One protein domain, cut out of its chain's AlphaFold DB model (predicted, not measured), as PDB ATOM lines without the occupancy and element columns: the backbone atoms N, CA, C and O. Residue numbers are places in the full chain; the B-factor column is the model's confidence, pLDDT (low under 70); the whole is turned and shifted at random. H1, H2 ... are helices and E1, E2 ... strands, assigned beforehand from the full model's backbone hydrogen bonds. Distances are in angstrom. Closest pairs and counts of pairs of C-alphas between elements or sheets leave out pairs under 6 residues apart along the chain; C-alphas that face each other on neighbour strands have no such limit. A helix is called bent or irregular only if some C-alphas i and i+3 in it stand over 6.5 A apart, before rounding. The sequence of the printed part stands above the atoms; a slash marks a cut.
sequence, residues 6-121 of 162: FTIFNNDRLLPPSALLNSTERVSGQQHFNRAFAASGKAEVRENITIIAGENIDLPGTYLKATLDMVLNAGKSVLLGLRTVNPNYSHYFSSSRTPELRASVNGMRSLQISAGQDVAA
ATOM      1  N   PHE A   6      45.734  46.295 -47.951       87.75
ATOM      2  CA  PHE A   6      45.166  46.790 -46.709       87.75
ATOM      3  C   PHE A   6      45.991  46.248 -45.546       87.75
ATOM      4  O   PHE A   6      46.122  45.037 -45.381       87.75
ATOM      5  N   THR A   7      46.531  47.144 -44.727       86.31
ATOM      6  CA  THR A   7      47.395  46.757 -43.614       86.31
ATOM      7  C   THR A   7      46.962  47.472 -42.347       86.31
ATOM      8  O   THR A   7      46.926  48.701 -42.305       86.31
ATOM      9  N   ILE A   8      46.697  46.706 -41.290       83.75
ATOM     10  CA  ILE A   8      46.622  47.241 -39.928       83.75
ATOM     11  C   ILE A   8      47.874  46.764 -39.205       83.75
ATOM     12  O   ILE A   8      47.979  45.610 -38.795       83.75
ATOM     13  N   PHE A   9      48.841  47.664 -39.056       73.88
ATOM     14  CA  PHE A   9      50.104  47.347 -38.407       73.88
ATOM     15  C   PHE A   9      50.025  47.662 -36.911       73.88
ATOM     16  O   PHE A   9      50.229  48.802 -36.489       73.88
ATOM     17  N   ASN A  10      49.716  46.650 -36.095       70.25
ATOM     18  CA  ASN A  10      49.756  46.789 -34.644       70.25
ATOM     19  C   ASN A  10      51.207  46.691 -34.158       70.25
ATOM     20  O   ASN A  10      51.663  45.612 -33.802       70.25
ATOM     21  N   ASN A  11      51.949  47.800 -34.179       67.19
ATOM     22  CA  ASN A  11      53.360  47.813 -33.788       67.19
ATOM     23  C   ASN A  11      53.614  48.546 -32.470       67.19
ATOM     24  O   ASN A  11      52.772  49.276 -31.949       67.19
ATOM     25  N   ASP A  12      54.796  48.345 -31.906       61.41
ATOM     26  CA  ASP A  12      55.284  49.007 -30.704       61.41
ATOM     27  C   ASP A  12      55.550  50.519 -30.884       61.41
ATOM     28  O   ASP A  12      55.786  51.230 -29.918       61.41
ATOM     29  N   ARG A  13      55.446  51.048 -32.110       59.91
ATOM     30  CA  ARG A  13      55.562  52.491 -32.409       59.91
ATOM     31  C   ARG A  13      54.495  53.371 -31.751       59.91
ATOM     32  O   ARG A  13      54.696  54.575 -31.664       59.91
ATOM     33  N   LEU A  14      53.390  52.782 -31.291       55.34
ATOM     34  CA  LEU A  14      52.370  53.444 -30.462       55.34
ATOM     35  C   LEU A  14      52.601  53.216 -28.951       55.34
ATOM     36  O   LEU A  14      51.837  53.706 -28.126       55.34
ATOM     37  N   LEU A  15      53.663  52.484 -28.591       56.09
ATOM     38  CA  LEU A  15      54.141  52.268 -27.225       56.09
ATOM     39  C   LEU A  15      55.207  53.254 -26.717       56.09
ATOM     40  O   LEU A  15      55.687  52.977 -25.623       56.09
ATOM     41  N   PRO A  16      55.637  54.346 -27.388       56.91
ATOM     42  CA  PRO A  16      56.406  55.376 -26.714       56.91
ATOM     43  C   PRO A  16      55.435  56.432 -26.183       56.91
ATOM     44  O   PRO A  16      54.961  57.267 -26.954       56.91
ATOM     45  N   PRO A  17      55.122  56.479 -24.881       50.59
ATOM     46  CA  PRO A  17      54.476  57.638 -24.329       50.59
ATOM     47  C   PRO A  17      55.613  58.528 -23.834       50.59
ATOM     48  O   PRO A  17      56.333  58.184 -22.901       50.59
ATOM     49  N   SER A  18      55.708  59.739 -24.358       49.19
ATOM     50  CA  SER A  18      56.268  60.863 -23.597       49.19
ATOM     51  C   SER A  18      55.618  60.975 -22.198       49.19
ATOM     52  O   SER A  18      56.210  61.521 -21.277       49.19
ATOM     53  N   ALA A  19      54.446  60.356 -21.992       43.91
ATOM     54  CA  ALA A  19      53.795  60.142 -20.700       43.91
ATOM     55  C   ALA A  19      54.426  59.060 -19.782       43.91
ATOM     56  O   ALA A  19      54.135  59.078 -18.590       43.91
ATOM     57  N   LEU A  20      55.309  58.162 -20.260       48.16
ATOM     58  CA  LEU A  20      56.132  57.307 -19.377       48.16
ATOM     59  C   LEU A  20      57.180  58.131 -18.618       48.16
ATOM     60  O   LEU A  20      57.649  57.694 -17.574       48.16
ATOM     61  N   LEU A  21      57.529  59.318 -19.128       49.25
ATOM     62  CA  LEU A  21      58.461  60.241 -18.481       49.25
ATOM     63  C   LEU A  21      57.771  61.151 -17.447       49.25
ATOM     64  O   LEU A  21      58.453  61.704 -16.592       49.25
ATOM     65  N   ASN A  22      56.435  61.286 -17.500       47.25
ATOM     66  CA  ASN A  22      55.690  62.343 -16.797       47.25
ATOM     67  C   ASN A  22      54.538  61.843 -15.888       47.25
ATOM     68  O   ASN A  22      53.772  62.663 -15.387       47.25
ATOM     69  N   SER A  23      54.360  60.529 -15.688       47.91
ATOM     70  CA  SER A  23      53.280  59.990 -14.836       47.91
ATOM     71  C   SER A  23      53.646  60.029 -13.344       47.91
ATOM     72  O   SER A  23      54.666  59.475 -12.939       47.91
ATOM     73  N   THR A  24      52.795  60.651 -12.521       53.25
ATOM     74  CA  THR A  24      52.910  60.739 -11.049       53.25
ATOM     75  C   THR A  24      52.168  59.630 -10.291       53.25
ATOM     76  O   THR A  24      52.359  59.492  -9.082       53.25
ATOM     77  N   GLU A  25      51.354  58.804 -10.960       51.53
ATOM     78  CA  GLU A  25      50.807  57.581 -10.354       51.53
ATOM     79  C   GLU A  25      51.872  56.475 -10.337       51.53
ATOM     80  O   GLU A  25      52.492  56.181 -11.360       51.53
ATOM     81  N   ARG A  26      52.042  55.784  -9.197       49.53
ATOM     82  CA  ARG A  26      52.836  54.542  -9.117       49.53
ATOM     83  C   ARG A  26      52.093  53.383  -9.791       49.53
ATOM     84  O   ARG A  26      51.662  52.439  -9.137       49.53
ATOM     85  N   VAL A  27      51.945  53.438 -11.106       55.28
ATOM     86  CA  VAL A  27      51.555  52.284 -11.919       55.28
ATOM     87  C   VAL A  27      52.858  51.611 -12.356       55.28
ATOM     88  O   VAL A  27      53.774  52.285 -12.829       55.28
ATOM     89  N   SER A  28      53.007  50.298 -12.158       65.50
ATOM     90  CA  SER A  28      54.270  49.635 -12.522       65.50
ATOM     91  C   SER A  28      54.523  49.764 -14.030       65.50
ATOM     92  O   SER A  28      53.576  49.772 -14.823       65.50
ATOM     93  N   GLY A  29      55.790  49.822 -14.459       64.12
ATOM     94  CA  GLY A  29      56.132  49.878 -15.892       64.12
ATOM     95  C   GLY A  29      55.450  48.765 -16.704       64.12
ATOM     96  O   GLY A  29      55.004  48.991 -17.825       64.12
ATOM     97  N   GLN A  30      55.235  47.603 -16.077       67.25
ATOM     98  CA  GLN A  30      54.483  46.486 -16.643       67.25
ATOM     99  C   GLN A  30      52.992  46.793 -16.867       67.25
ATOM    100  O   GLN A  30      52.439  46.428 -17.900       67.25
ATOM    101  N   GLN A  31      52.321  47.441 -15.916       68.44
ATOM    102  CA  GLN A  31      50.901  47.790 -16.025       68.44
ATOM    103  C   GLN A  31      50.660  48.872 -17.088       68.44
ATOM    104  O   GLN A  31      49.698  48.771 -17.852       68.44
ATOM    105  N   HIS A  32      51.544  49.870 -17.191       65.56
ATOM    106  CA  HIS A  32      51.490  50.854 -18.276       65.56
ATOM    107  C   HIS A  32      51.730  50.213 -19.637       65.56
ATOM    108  O   HIS A  32      50.948  50.440 -20.563       65.56
ATOM    109  N   PHE A  33      52.758  49.366 -19.732       67.62
ATOM    110  CA  PHE A  33      53.015  48.581 -20.930       67.62
ATOM    111  C   PHE A  33      51.771  47.781 -21.330       67.62
ATOM    112  O   PHE A  33      51.349  47.864 -22.473       67.62
ATOM    113  N   ASN A  34      51.105  47.101 -20.392       70.19
ATOM    114  CA  ASN A  34      49.888  46.333 -20.681       70.19
ATOM    115  C   ASN A  34      48.749  47.204 -21.236       70.19
ATOM    116  O   ASN A  34      48.062  46.789 -22.169       70.19
ATOM    117  N   ARG A  35      48.555  48.417 -20.699       66.88
ATOM    118  CA  ARG A  35      47.535  49.362 -21.190       66.88
ATOM    119  C   ARG A  35      47.846  49.843 -22.608       66.88
ATOM    120  O   ARG A  35      46.976  49.780 -23.471       66.88
ATOM    121  N   ALA A  36      49.083  50.270 -22.865       63.69
ATOM    122  CA  ALA A  36      49.510  50.733 -24.186       63.69
ATOM    123  C   ALA A  36      49.510  49.590 -25.219       63.69
ATOM    124  O   ALA A  36      49.059  49.752 -26.353       63.69
ATOM    125  N   PHE A  37      49.931  48.397 -24.794       66.56
ATOM    126  CA  PHE A  37      49.917  47.178 -25.595       66.56
ATOM    127  C   PHE A  37      48.495  46.795 -26.021       66.56
ATOM    128  O   PHE A  37      48.290  46.412 -27.173       66.56
ATOM    129  N   ALA A  38      47.508  46.981 -25.139       63.66
ATOM    130  CA  ALA A  38      46.101  46.690 -25.393       63.66
ATOM    131  C   ALA A  38      45.358  47.729 -26.254       63.66
ATOM    132  O   ALA A  38      44.241  47.425 -26.678       63.66
ATOM    133  N   ALA A  39      45.920  48.921 -26.487       58.44
ATOM    134  CA  ALA A  39      45.210  50.039 -27.116       58.44
ATOM    135  C   ALA A  39      45.213  50.002 -28.655       58.44
ATOM    136  O   ALA A  39      44.324  50.557 -29.294       58.44
ATOM    137  N   SER A  40      46.212  49.362 -29.261       61.72
ATOM    138  CA  SER A  40      46.444  49.430 -30.708       61.72
ATOM    139  C   SER A  40      45.926  48.187 -31.435       61.72
ATOM    140  O   SER A  40      45.994  47.078 -30.909       61.72
ATOM    141  N   GLY A  41      45.406  48.375 -32.654       65.25
ATOM    142  CA  GLY A  41      45.026  47.280 -33.553       65.25
ATOM    143  C   GLY A  41      43.786  46.482 -33.142       65.25
ATOM    144  O   GLY A  41      43.656  45.341 -33.581       65.25
ATOM    145  N   LYS A  42      42.899  47.043 -32.307       78.88
ATOM    146  CA  LYS A  42      41.623  46.421 -31.922       78.88
ATOM    147  C   LYS A  42      40.441  47.086 -32.623       78.88
ATOM    148  O   LYS A  42      40.313  48.304 -32.567       78.88
ATOM    149  N   ALA A  43      39.557  46.287 -33.210       81.81
ATOM    150  CA  ALA A  43      38.269  46.731 -33.726       81.81
ATOM    151  C   ALA A  43      37.176  45.731 -33.333       81.81
ATOM    152  O   ALA A  43      37.282  44.538 -33.620       81.81
ATOM    153  N   GLU A  44      36.123  46.225 -32.686       87.06
ATOM    154  CA  GLU A  44      34.920  45.457 -32.371       87.06
ATOM    155  C   GLU A  44      33.711  46.142 -33.007       87.06
ATOM    156  O   GLU A  44      33.469  47.329 -32.791       87.06
ATOM    157  N   VAL A  45      32.972  45.392 -33.820       85.50
ATOM    158  CA  VAL A  45      31.833  45.887 -34.594       85.50
ATOM    159  C   VAL A  45      30.609  45.030 -34.280       85.50
ATOM    160  O   VAL A  45      30.680  43.801 -34.268       85.50
ATOM    161  N   ARG A  46      29.470  45.691 -34.022       88.12
ATOM    162  CA  ARG A  46      28.204  45.038 -33.623       88.12
ATOM    163  C   ARG A  46      27.531  44.258 -34.749       88.12
ATOM    164  O   ARG A  46      26.645  43.456 -34.489       88.12
ATOM    165  N   GLU A  47      27.920  44.522 -35.984       90.88
ATOM    166  CA  GLU A  47      27.381  43.856 -37.162       90.88
ATOM    167  C   GLU A  47      28.512  43.124 -37.879       90.88
ATOM    168  O   GLU A  47      29.072  42.174 -37.327       90.88
ATOM    169  N   ASN A  48      28.865  43.580 -39.079       89.81
ATOM    170  CA  ASN A  48      29.768  42.886 -39.978       89.81
ATOM    171  C   ASN A  48      31.096  43.631 -40.125       89.81
ATOM    172  O   ASN A  48      31.139  44.861 -40.107       89.81
ATOM    173  N   ILE A  49      32.172  42.880 -40.341       90.19
ATOM    174  CA  ILE A  49      33.454  43.423 -40.799       90.19
ATOM    175  C   ILE A  49      33.720  42.875 -42.198       90.19
ATOM    176  O   ILE A  49      33.796  41.664 -42.391       90.19
ATOM    177  N   THR A  50      33.899  43.762 -43.174       92.19
ATOM    178  CA  THR A  50      34.282  43.391 -44.540       92.19
ATOM    179  C   THR A  50      35.518  44.175 -44.950       92.19
ATOM    180  O   THR A  50      35.499  45.403 -44.980       92.19
ATOM    181  N   ILE A  51      36.594  43.456 -45.262       91.56
ATOM    182  CA  ILE A  51      37.858  44.022 -45.736       91.56
ATOM    183  C   ILE A  51      38.144  43.419 -47.106       91.56
ATOM    184  O   ILE A  51      38.238  42.198 -47.243       91.56
ATOM    185  N   ILE A  52      38.280  44.281 -48.115       91.69
ATOM    186  CA  ILE A  52      38.585  43.890 -49.493       91.69
ATOM    187  C   ILE A  52      39.847  44.630 -49.935       91.69
ATOM    188  O   ILE A  52      39.900  45.858 -49.867       91.69
ATOM    189  N   ALA A  53      40.853  43.889 -50.398       91.00
ATOM    190  CA  ALA A  53      42.089  44.429 -50.958       91.00
ATOM    191  C   ALA A  53      42.391  43.778 -52.316       91.00
ATOM    192  O   ALA A  53      42.151  42.587 -52.506       91.00
ATOM    193  N   GLY A  54      42.929  44.541 -53.272       90.31
ATOM    194  CA  GLY A  54      43.289  44.019 -54.596       90.31
ATOM    195  C   GLY A  54      44.587  43.207 -54.609       90.31
ATOM    196  O   GLY A  54      44.799  42.423 -55.528       90.31
ATOM    197  N   GLU A  55      45.435  43.355 -53.593       93.25
ATOM    198  CA  GLU A  55      46.652  42.573 -53.380       93.25
ATOM    199  C   GLU A  55      46.606  41.891 -52.014       93.25
ATOM    200  O   GLU A  55      46.038  40.808 -51.919       93.25
ATOM    201  N   ASN A  56      47.157  42.498 -50.960       93.38
ATOM    202  CA  ASN A  56      47.344  41.813 -49.679       93.38
ATOM    203  C   ASN A  56      46.444  42.365 -48.568       93.38
ATOM    204  O   ASN A  56      46.152  43.561 -48.533       93.38
ATOM    205  N   ILE A  57      46.050  41.499 -47.633       92.81
ATOM    206  CA  ILE A  57      45.505  41.881 -46.325       92.81
ATOM    207  C   ILE A  57      46.514  41.460 -45.258       92.81
ATOM    208  O   ILE A  57      46.660  40.271 -44.986       92.81
ATOM    209  N   ASP A  58      47.170  42.431 -44.629       91.69
ATOM    210  CA  ASP A  58      48.190  42.193 -43.606       91.69
ATOM    211  C   ASP A  58      47.698  42.678 -42.239       91.69
ATOM    212  O   ASP A  58      47.499  43.874 -42.000       91.69
ATOM    213  N   LEU A  59      47.503  41.736 -41.321       89.19
ATOM    214  CA  LEU A  59      46.889  41.961 -40.012       89.19
ATOM    215  C   LEU A  59      47.759  41.407 -38.861       89.19
ATOM    216  O   LEU A  59      47.293  40.586 -38.066       89.19
ATOM    217  N   PRO A  60      49.047  41.792 -38.749       86.94
ATOM    218  CA  PRO A  60      49.923  41.294 -37.693       86.94
ATOM    219  C   PRO A  60      49.477  41.779 -36.308       86.94
ATOM    220  O   PRO A  60      49.429  42.979 -36.036       86.94
ATOM    221  N   GLY A  61      49.164  40.828 -35.424       81.25
ATOM    222  CA  GLY A  61      48.784  41.079 -34.032       81.25
ATOM    223  C   GLY A  61      47.535  41.937 -33.839       81.25
ATOM    224  O   GLY A  61      47.391  42.598 -32.811       81.25
ATOM    225  N   THR A  62      46.651  41.981 -34.831       85.81
ATOM    226  CA  THR A  62      45.394  42.731 -34.749       85.81
ATOM    227  C   THR A  62      44.303  41.899 -34.098       85.81
ATOM    228  O   THR A  62      44.235  40.693 -34.321       85.81
ATOM    229  N   TYR A  63      43.392  42.550 -33.384       86.12
ATOM    230  CA  TYR A  63      42.174  41.947 -32.861       86.12
ATOM    231  C   TYR A  63      40.963  42.507 -33.608       86.12
ATOM    232  O   TYR A  63      40.616  43.674 -33.435       86.12
ATOM    233  N   LEU A  64      40.311  41.686 -34.425       87.31
ATOM    234  CA  LEU A  64      39.075  42.031 -35.116       87.31
ATOM    235  C   LEU A  64      37.952  41.142 -34.590       87.31
ATOM    236  O   LEU A  64      38.063  39.914 -34.605       87.31
ATOM    237  N   LYS A  65      36.850  41.753 -34.164       88.81
ATOM    238  CA  LYS A  65      35.648  41.043 -33.732       88.81
ATOM    239  C   LYS A  65      34.409  41.629 -34.395       88.81
ATOM    240  O   LYS A  65      34.131  42.816 -34.255       88.81
ATOM    241  N   ALA A  66      33.656  40.776 -35.074       87.38
ATOM    242  CA  ALA A  66      32.336  41.065 -35.610       87.38
ATOM    243  C   ALA A  66      31.305  40.208 -34.867       87.38
ATOM    244  O   ALA A  66      31.479  38.993 -34.726       87.38
ATOM    245  N   THR A  67      30.234  40.823 -34.367       89.94
ATOM    246  CA  THR A  67      29.141  40.084 -33.708       89.94
ATOM    247  C   THR A  67      28.305  39.275 -34.703       89.94
ATOM    248  O   THR A  67      27.649  38.315 -34.303       89.94
ATOM    249  N   LEU A  68      28.339  39.620 -35.992       90.38
ATOM    250  CA  LEU A  68      27.721  38.843 -37.061       90.38
ATOM    251  C   LEU A  68      28.807  38.224 -37.947       90.38
ATOM    252  O   LEU A  68      29.472  37.276 -37.519       90.38
ATOM    253  N   ASP A  69      28.986  38.729 -39.165       88.38
ATOM    254  CA  ASP A  69      29.863  38.122 -40.158       88.38
ATOM    255  C   ASP A  69      31.188  38.860 -40.305       88.38
ATOM    256  O   ASP A  69      31.289  40.080 -40.159       88.38
ATOM    257  N   MET A  70      32.218  38.104 -40.662       91.31
ATOM    258  CA  MET A  70      33.523  38.640 -41.004       91.31
ATOM    259  C   MET A  70      33.983  38.101 -42.352       91.31
ATOM    260  O   MET A  70      34.054  36.889 -42.542       91.31
ATOM    261  N   VAL A  71      34.338  39.007 -43.261       92.75
ATOM    262  CA  VAL A  71      34.851  38.683 -44.594       92.75
ATOM    263  C   VAL A  71      36.173  39.405 -44.826       92.75
ATOM    264  O   VAL A  71      36.230  40.634 -44.812       92.75
ATOM    265  N   LEU A  72      37.228  38.634 -45.075       92.38
ATOM    266  CA  LEU A  72      38.536  39.113 -45.516       92.38
ATOM    267  C   LEU A  72      38.777  38.591 -46.935       92.38
ATOM    268  O   LEU A  72      38.865  37.379 -47.126       92.38
ATOM    269  N   ASN A  73      38.858  39.481 -47.924       93.06
ATOM    270  CA  ASN A  73      39.064  39.109 -49.322       93.06
ATOM    271  C   ASN A  73      40.256  39.854 -49.931       93.06
ATOM    272  O   ASN A  73      40.200  41.068 -50.133       93.06
ATOM    273  N   ALA A  74      41.319  39.118 -50.234       92.44
ATOM    274  CA  ALA A  74      42.538  39.642 -50.833       92.44
ATOM    275  C   ALA A  74      42.715  39.109 -52.262       92.44
ATOM    276  O   ALA A  74      42.509  37.925 -52.522       92.44
ATOM    277  N   GLY A  75      43.146  39.957 -53.196       91.19
ATOM    278  CA  GLY A  75      43.449  39.515 -54.561       91.19
ATOM    279  C   GLY A  75      44.700  38.634 -54.663       91.19
ATOM    280  O   GLY A  75      44.794  37.821 -55.576       91.19
ATOM    281  N   LYS A  76      45.637  38.754 -53.715       91.94
ATOM    282  CA  LYS A  76      46.855  37.938 -53.603       91.94
ATOM    283  C   LYS A  76      46.866  37.157 -52.297       91.94
ATOM    284  O   LYS A  76      46.515  35.985 -52.331       91.94
ATOM    285  N   SER A  77      47.195  37.781 -51.164       91.12
ATOM    286  CA  SER A  77      47.438  37.033 -49.921       91.12
ATOM    287  C   SER A  77      46.791  37.646 -48.681       91.12
ATOM    288  O   SER A  77      46.659  38.862 -48.567       91.12
ATOM    289  N   VAL A  78      46.418  36.802 -47.717       91.81
ATOM    290  CA  VAL A  78      45.996  37.226 -46.370       91.81
ATOM    291  C   VAL A  78      47.024  36.745 -45.351       91.81
ATOM    292  O   VAL A  78      47.270  35.545 -45.246       91.81
ATOM    293  N   LEU A  79      47.583  37.664 -44.561       91.19
ATOM    294  CA  LEU A  79      48.522  37.378 -43.480       91.19
ATOM    295  C   LEU A  79      47.939  37.767 -42.115       91.19
ATOM    296  O   LEU A  79      47.810  38.941 -41.773       91.19
ATOM    297  N   LEU A  80      47.674  36.761 -41.284       89.38
ATOM    298  CA  LEU A  80      47.304  36.896 -39.872       89.38
ATOM    299  C   LEU A  80      48.533  36.582 -39.007       89.38
ATOM    300  O   LEU A  80      48.707  35.477 -38.479       89.38
ATOM    301  N   GLY A  81      49.448  37.551 -38.961       85.38
ATOM    302  CA  GLY A  81      50.783  37.412 -38.377       85.38
ATOM    303  C   GLY A  81      50.871  37.735 -36.884       85.38
ATOM    304  O   GLY A  81      49.906  38.158 -36.250       85.38
ATOM    305  N   LEU A  82      52.066  37.560 -36.321       83.88
ATOM    306  CA  LEU A  82      52.393  38.066 -34.989       83.88
ATOM    307  C   LEU A  82      52.715  39.565 -35.054       83.88
ATOM    308  O   LEU A  82      53.335  40.030 -36.009       83.88
ATOM    309  N   ARG A  83      52.352  40.304 -34.006       81.50
ATOM    310  CA  ARG A  83      52.870  41.642 -33.725       81.50
ATOM    311  C   ARG A  83      54.380  41.567 -33.553       81.50
ATOM    312  O   ARG A  83      54.877  40.810 -32.719       81.50
ATOM    313  N   THR A  84      55.098  42.400 -34.293       77.44
ATOM    314  CA  THR A  84      56.505  42.670 -34.013       77.44
ATOM    315  C   THR A  84      56.598  43.497 -32.732       77.44
ATOM    316  O   THR A  84      55.863  44.466 -32.551       77.44
ATOM    317  N   VAL A  85      57.483  43.097 -31.822       74.00
ATOM    318  CA  VAL A  85      57.798  43.855 -30.608       74.00
ATOM    319  C   VAL A  85      59.255  44.256 -30.687       74.00
ATOM    320  O   VAL A  85      60.105  43.437 -31.035       74.00
ATOM    321  N   ASN A  86      59.554  45.510 -30.364       73.38
ATOM    322  CA  ASN A  86      60.932  45.956 -30.265       73.38
ATOM    323  C   ASN A  86      61.655  45.181 -29.151       73.38
ATOM    324  O   ASN A  86      61.134  45.103 -28.032       73.38
ATOM    325  N   PRO A  87      62.852  44.633 -29.428       72.44
ATOM    326  CA  PRO A  87      63.660  43.921 -28.442       72.44
ATOM    327  C   PRO A  87      63.863  44.684 -27.126       72.44
ATOM    328  O   PRO A  87      63.939  44.059 -26.071       72.44
ATOM    329  N   ASN A  88      63.859  46.020 -27.159       72.56
ATOM    330  CA  ASN A  88      63.981  46.876 -25.975       72.56
ATOM    331  C   ASN A  88      62.816  46.742 -24.982       72.56
ATOM    332  O   ASN A  88      62.940  47.189 -23.849       72.56
ATOM    333  N   TYR A  89      61.689  46.149 -25.388       69.50
ATOM    334  CA  TYR A  89      60.540  45.862 -24.525       69.50
ATOM    335  C   TYR A  89      60.375  44.366 -24.226       69.50
ATOM    336  O   TYR A  89      59.386  43.970 -23.608       69.50
ATOM    337  N   SER A  90      61.325  43.524 -24.649       70.06
ATOM    338  CA  SER A  90      61.260  42.066 -24.465       70.06
ATOM    339  C   SER A  90      61.191  41.649 -22.992       70.06
ATOM    340  O   SER A  90      60.532  40.667 -22.666       70.06
ATOM    341  N   HIS A  91      61.771  42.428 -22.072       72.06
ATOM    342  CA  HIS A  91      61.711  42.164 -20.628       72.06
ATOM    343  C   HIS A  91      60.323  42.384 -20.013       72.06
ATOM    344  O   HIS A  91      60.032  41.811 -18.968       72.06
ATOM    345  N   TYR A  92      59.447  43.159 -20.663       67.50
ATOM    346  CA  TYR A  92      58.032  43.279 -20.283       67.50
ATOM    347  C   TYR A  92      57.153  42.186 -20.912       67.50
ATOM    348  O   TYR A  92      55.937  42.146 -20.677       67.50
ATOM    349  N   PHE A  93      57.755  41.304 -21.717       70.12
ATOM    350  CA  PHE A  93      57.074  40.320 -22.542       70.12
ATOM    351  C   PHE A  93      57.673  38.920 -22.355       70.12
ATOM    352  O   PHE A  93      58.462  38.429 -23.158       70.12
ATOM    353  N   SER A  94      57.282  38.247 -21.271       70.44
ATOM    354  CA  SER A  94      57.673  36.855 -21.039       70.44
ATOM    355  C   SER A  94      57.146  35.922 -22.137       70.44
ATOM    356  O   SER A  94      56.115  36.181 -22.760       70.44
ATOM    357  N   SER A  95      57.803  34.776 -22.338       69.56
ATOM    358  CA  SER A  95      57.399  33.765 -23.330       69.56
ATOM    359  C   SER A  95      55.953  33.278 -23.151       69.56
ATOM    360  O   SER A  95      55.270  32.991 -24.136       69.56
ATOM    361  N   SER A  96      55.437  33.275 -21.917       73.06
ATOM    362  CA  SER A  96      54.031  32.983 -21.598       73.06
ATOM    363  C   SER A  96      53.026  33.955 -22.230       73.06
ATOM    364  O   SER A  96      51.860  33.603 -22.390       73.06
ATOM    365  N   ARG A  97      53.466  35.154 -22.627       72.88
ATOM    366  CA  ARG A  97      52.640  36.212 -23.226       72.88
ATOM    367  C   ARG A  97      52.681  36.222 -24.745       72.88
ATOM    368  O   ARG A  97      51.972  37.003 -25.365       72.88
ATOM    369  N   THR A  98      53.431  35.314 -25.374       72.00
ATOM    370  CA  THR A  98      53.434  35.119 -26.838       72.00
ATOM    371  C   THR A  98      52.026  35.036 -27.456       72.00
ATOM    372  O   THR A  98      51.838  35.571 -28.550       72.00
ATOM    373  N   PRO A  99      51.001  34.442 -26.797       75.38
ATOM    374  CA  PRO A  99      49.627  34.493 -27.292       75.38
ATOM    375  C   PRO A  99      49.045  35.903 -27.456       75.38
ATOM    376  O   PRO A  99      48.130  36.079 -28.245       75.38
ATOM    377  N   GLU A 100      49.562  36.916 -26.765       75.44
ATOM    378  CA  GLU A 100      49.108  38.306 -26.886       75.44
ATOM    379  C   GLU A 100      49.676  39.013 -28.134       75.44
ATOM    380  O   GLU A 100      49.173  40.062 -28.528       75.44
ATOM    381  N   LEU A 101      50.700  38.445 -28.788       79.06
ATOM    382  CA  LEU A 101      51.231  38.947 -30.067       79.06
ATOM    383  C   LEU A 101      50.405  38.485 -31.262       79.06
ATOM    384  O   LEU A 101      50.610  38.944 -32.380       79.06
ATOM    385  N   ARG A 102      49.521  37.518 -31.050       82.19
ATOM    386  CA  ARG A 102      48.791  36.825 -32.100       82.19
ATOM    387  C   ARG A 102      47.703  37.702 -32.704       82.19
ATOM    388  O   ARG A 102      47.050  38.473 -32.005       82.19
ATOM    389  N   ALA A 103      47.506  37.569 -34.011       84.19
ATOM    390  CA  ALA A 103      46.315  38.088 -34.656       84.19
ATOM    391  C   ALA A 103      45.102  37.265 -34.199       84.19
ATOM    392  O   ALA A 103      45.156  36.041 -34.076       84.19
ATOM    393  N   SER A 104      43.981  37.928 -33.960       85.06
ATOM    394  CA  SER A 104      42.715  37.280 -33.654       85.06
ATOM    395  C   SER A 104      41.635  37.907 -34.511       85.06
ATOM    396  O   SER A 104      41.412  39.112 -34.457       85.06
ATOM    397  N   VAL A 105      40.986  37.081 -35.320       86.56
ATOM    398  CA  VAL A 105      39.854  37.478 -36.151       86.56
ATOM    399  C   VAL A 105      38.680  36.578 -35.790       86.56
ATOM    400  O   VAL A 105      38.818  35.355 -35.747       86.56
ATOM    401  N   ASN A 106      37.546  37.176 -35.440       85.81
ATOM    402  CA  ASN A 106      36.366  36.445 -34.998       85.81
ATOM    403  C   ASN A 106      35.101  37.063 -35.596       85.81
ATOM    404  O   ASN A 106      34.722  38.170 -35.221       85.81
ATOM    405  N   GLY A 107      34.451  36.334 -36.500       84.19
ATOM    406  CA  GLY A 107      33.054  36.562 -36.858       84.19
ATOM    407  C   GLY A 107      32.193  35.542 -36.124       84.19
ATOM    408  O   GLY A 107      32.335  34.340 -36.351       84.19
ATOM    409  N   MET A 108      31.335  36.004 -35.213       82.38
ATOM    410  CA  MET A 108      30.569  35.105 -34.341       82.38
ATOM    411  C   MET A 108      29.549  34.251 -35.104       82.38
ATOM    412  O   MET A 108      29.281  33.122 -34.690       82.38
ATOM    413  N   ARG A 109      28.978  34.778 -36.195       85.75
ATOM    414  CA  ARG A 109      28.068  34.036 -37.075       85.75
ATOM    415  C   ARG A 109      28.837  33.305 -38.167       85.75
ATOM    416  O   ARG A 109      28.686  32.094 -38.309       85.75
ATOM    417  N   SER A 110      29.658  34.027 -38.923       86.06
ATOM    418  CA  SER A 110      30.496  33.445 -39.968       86.06
ATOM    419  C   SER A 110      31.832  34.173 -40.090       86.06
ATOM    420  O   SER A 110      31.927  35.379 -39.869       86.06
ATOM    421  N   LEU A 111      32.873  33.421 -40.446       90.00
ATOM    422  CA  LEU A 111      34.200  33.940 -40.758       90.00
ATOM    423  C   LEU A 111      34.631  33.366 -42.108       90.00
ATOM    424  O   LEU A 111      34.824  32.156 -42.232       90.00
ATOM    425  N   GLN A 112      34.796  34.237 -43.097       91.19
ATOM    426  CA  GLN A 112      35.299  33.909 -44.423       91.19
ATOM    427  C   GLN A 112      36.621  34.632 -44.670       91.19
ATOM    428  O   GLN A 112      36.724  35.850 -44.529       91.19
ATOM    429  N   ILE A 113      37.632  33.868 -45.073       90.81
ATOM    430  CA  ILE A 113      38.952  34.377 -45.436       90.81
ATOM    431  C   ILE A 113      39.280  33.819 -46.815       90.81
ATOM    432  O   ILE A 113      39.262  32.605 -47.004       90.81
ATOM    433  N   SER A 114      39.536  34.705 -47.772       89.62
ATOM    434  CA  SER A 114      39.806  34.369 -49.167       89.62
ATOM    435  C   SER A 114      41.015  35.143 -49.678       89.62
ATOM    436  O   SER A 114      41.180  36.328 -49.380       89.62
ATOM    437  N   ALA A 115      41.839  34.457 -50.461       90.38
ATOM    438  CA  ALA A 115      43.038  34.983 -51.085       90.38
ATOM    439  C   ALA A 115      43.220  34.334 -52.464       90.38
ATOM    440  O   ALA A 115      42.885  33.162 -52.631       90.38
ATOM    441  N   GLY A 116      43.744  35.076 -53.441       86.69
ATOM    442  CA  GLY A 116      44.034  34.534 -54.775       86.69
ATOM    443  C   GLY A 116      45.274  33.632 -54.838       86.69
ATOM    444  O   GLY A 116      45.419  32.866 -55.786       86.69
ATOM    445  N   GLN A 117      46.164  33.726 -53.849       89.44
ATOM    446  CA  GLN A 117      47.405  32.960 -53.738       89.44
ATOM    447  C   GLN A 117      47.469  32.237 -52.391       89.44
ATOM    448  O   GLN A 117      47.242  31.032 -52.352       89.44
ATOM    449  N   ASP A 118      47.705  32.961 -51.289       88.88
ATOM    450  CA  ASP A 118      48.000  32.343 -49.990       88.88
ATOM    451  C   ASP A 118      47.189  32.928 -48.827       88.88
ATOM    452  O   ASP A 118      47.008  34.140 -48.702       88.88
ATOM    453  N   VAL A 119      46.785  32.060 -47.896       87.19
ATOM    454  CA  VAL A 119      46.308  32.456 -46.564       87.19
ATOM    455  C   VAL A 119      47.299  31.943 -45.525       87.19
ATOM    456  O   VAL A 119      47.344  30.753 -45.219       87.19
ATOM    457  N   ALA A 120      48.088  32.852 -44.959       85.62
ATOM    458  CA  ALA A 120      49.065  32.556 -43.922       85.62
ATOM    459  C   ALA A 120      48.550  33.038 -42.563       85.62
ATOM    460  O   ALA A 120      48.329  34.227 -42.344       85.62
ATOM    461  N   ALA A 121      48.398  32.117 -41.613       80.62
ATOM    462  CA  ALA A 121      47.879  32.422 -40.283       80.62
ATOM    463  C   ALA A 121      48.810  31.968 -39.135       80.62
ATOM    464  O   ALA A 121      48.337  31.367 -38.168       80.62
TER     465      ALA A 121
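Overview. This is residues 6 to 121 of the 162 residues of an uncharacterized protein of Serratia quinivorans (UniProt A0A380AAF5). The chain is wound in three stacked turns, a short solenoid of roughly triangular cross-section, in which each turn gives one strand to each of three small parallel sheets that make its three sides. From the corner between the sheet E3, E6, E9 and the sheet E1, E4, E7, an arm reaches away to one side; it is loosely built of H1, H2, H3 and much of residues 8 to 28, and it makes the model long. H1 comes before the first turn, while H2 and H3 lie in the chain between the second and the third. The printed part has 116 residues with three named helices and nine named strands, in the order H1, E1 to E6, H2, H3, E7 to E9; the class is mixed, helices and strands, and the sheet orders are E1 E4 E7, E2 E5 E8 and E3 E6 E9. The whole is only just compact, close to loose, with a radius of gyration of the C-alphas of 16.1 A, and it is elongated, with spans of 49 by 29 by 26 A.

Arrangement. The sheet with the longest strands holds E2, residues 49 to 53, E5, residues 69 to 74, and E8, residues 110 to 115. Its inner strand E5 is parallel to E2 at 6 degrees, with N 51 and O 71 within hydrogen-bond range at 2.9 A. E5 is parallel to E8 at 1 degree, with N 112 and O 70 at 2.8 A. A second sheet holds E1, residues 42 to 45, E4, residues 63 to 66, and E7, residues 104 to 107. Here E4 is parallel to E1, with N 43 and O 63 at 2.8 A, and to E7, with N 64 and O 104 at 2.8 A. E1 and E2 meet only through their link, and so do E4 and E5, and E7 and E8. The closest C-alphas of E5 and E7, those of Met 70 and Gly 107, are 4.7 A apart. The third sheet holds E3, residues 56 to 58, E6, residues 77 to 79, and E9, residues 118 to 120. E6 is parallel to E3, with N 79 and O 57 at 2.8 A, and to E9, with N 120 and O 78 at 2.8 A. The closest C-alphas of E6 and E8, those of Ser 77 and Ala 115, are 5.0 A apart. Residues 6 to 7 form a short parallel pairing with residues 57 to 58 of E3. H1, residues 29 to 39, H2, residues 87 to 92, and H3, residues 95 to 101, are not on any of the three sheets. H1 and H2 are close but not clearly touching, with the closest C-alphas, those of Gln 30 and Tyr 92, 6.0 A apart; their lines are only just about perpendicular, at 71 degrees. H3 is apart from H1 and H2. In H1 each O i to N i+4 pair is within hydrogen-bond range; H2 has 0 of 2 such pairs and 2 of 3 O i to N i+3 pairs, and H3 has 0 of 3 and 3 of 4.

Along the chain. E5 is 16.6 A from first to last C-alpha, E8 16.8 A and E2 13.4 A. E1 and E7 are each 10.2 A long and E4 10.3 A, while E3 is 6.1 A, E6 6.5 A and E9 6.2 A. H1 is 15.7 A long and begins at C-alpha 29, at (56.132, 49.878, -15.892). C-alpha 69, the first of E5, is at (29.863, 38.122, -40.158), and C-alpha 120, the last of E9, is at (49.065, 32.556, -43.922). H2, 9.9 A, and H3, 10.5 A, are irregular: C-alphas 88 and 91 are 7.5 A apart, and C-alphas 96 and 99 are 7.4 A apart.

Size, cuts and confidence. The two C-alphas farthest apart, those of Thr 24 and Gly 116, are 51.7 A apart. The printed part has no cut and no long link; E6 to H2 is short, the other links are tight. Residues 6 to 28 hold no named element. The mean pLDDT of the printed part is 77.6, and it is under 70 at residues 11 to 33, 35 to 41, 89, 92 and 95.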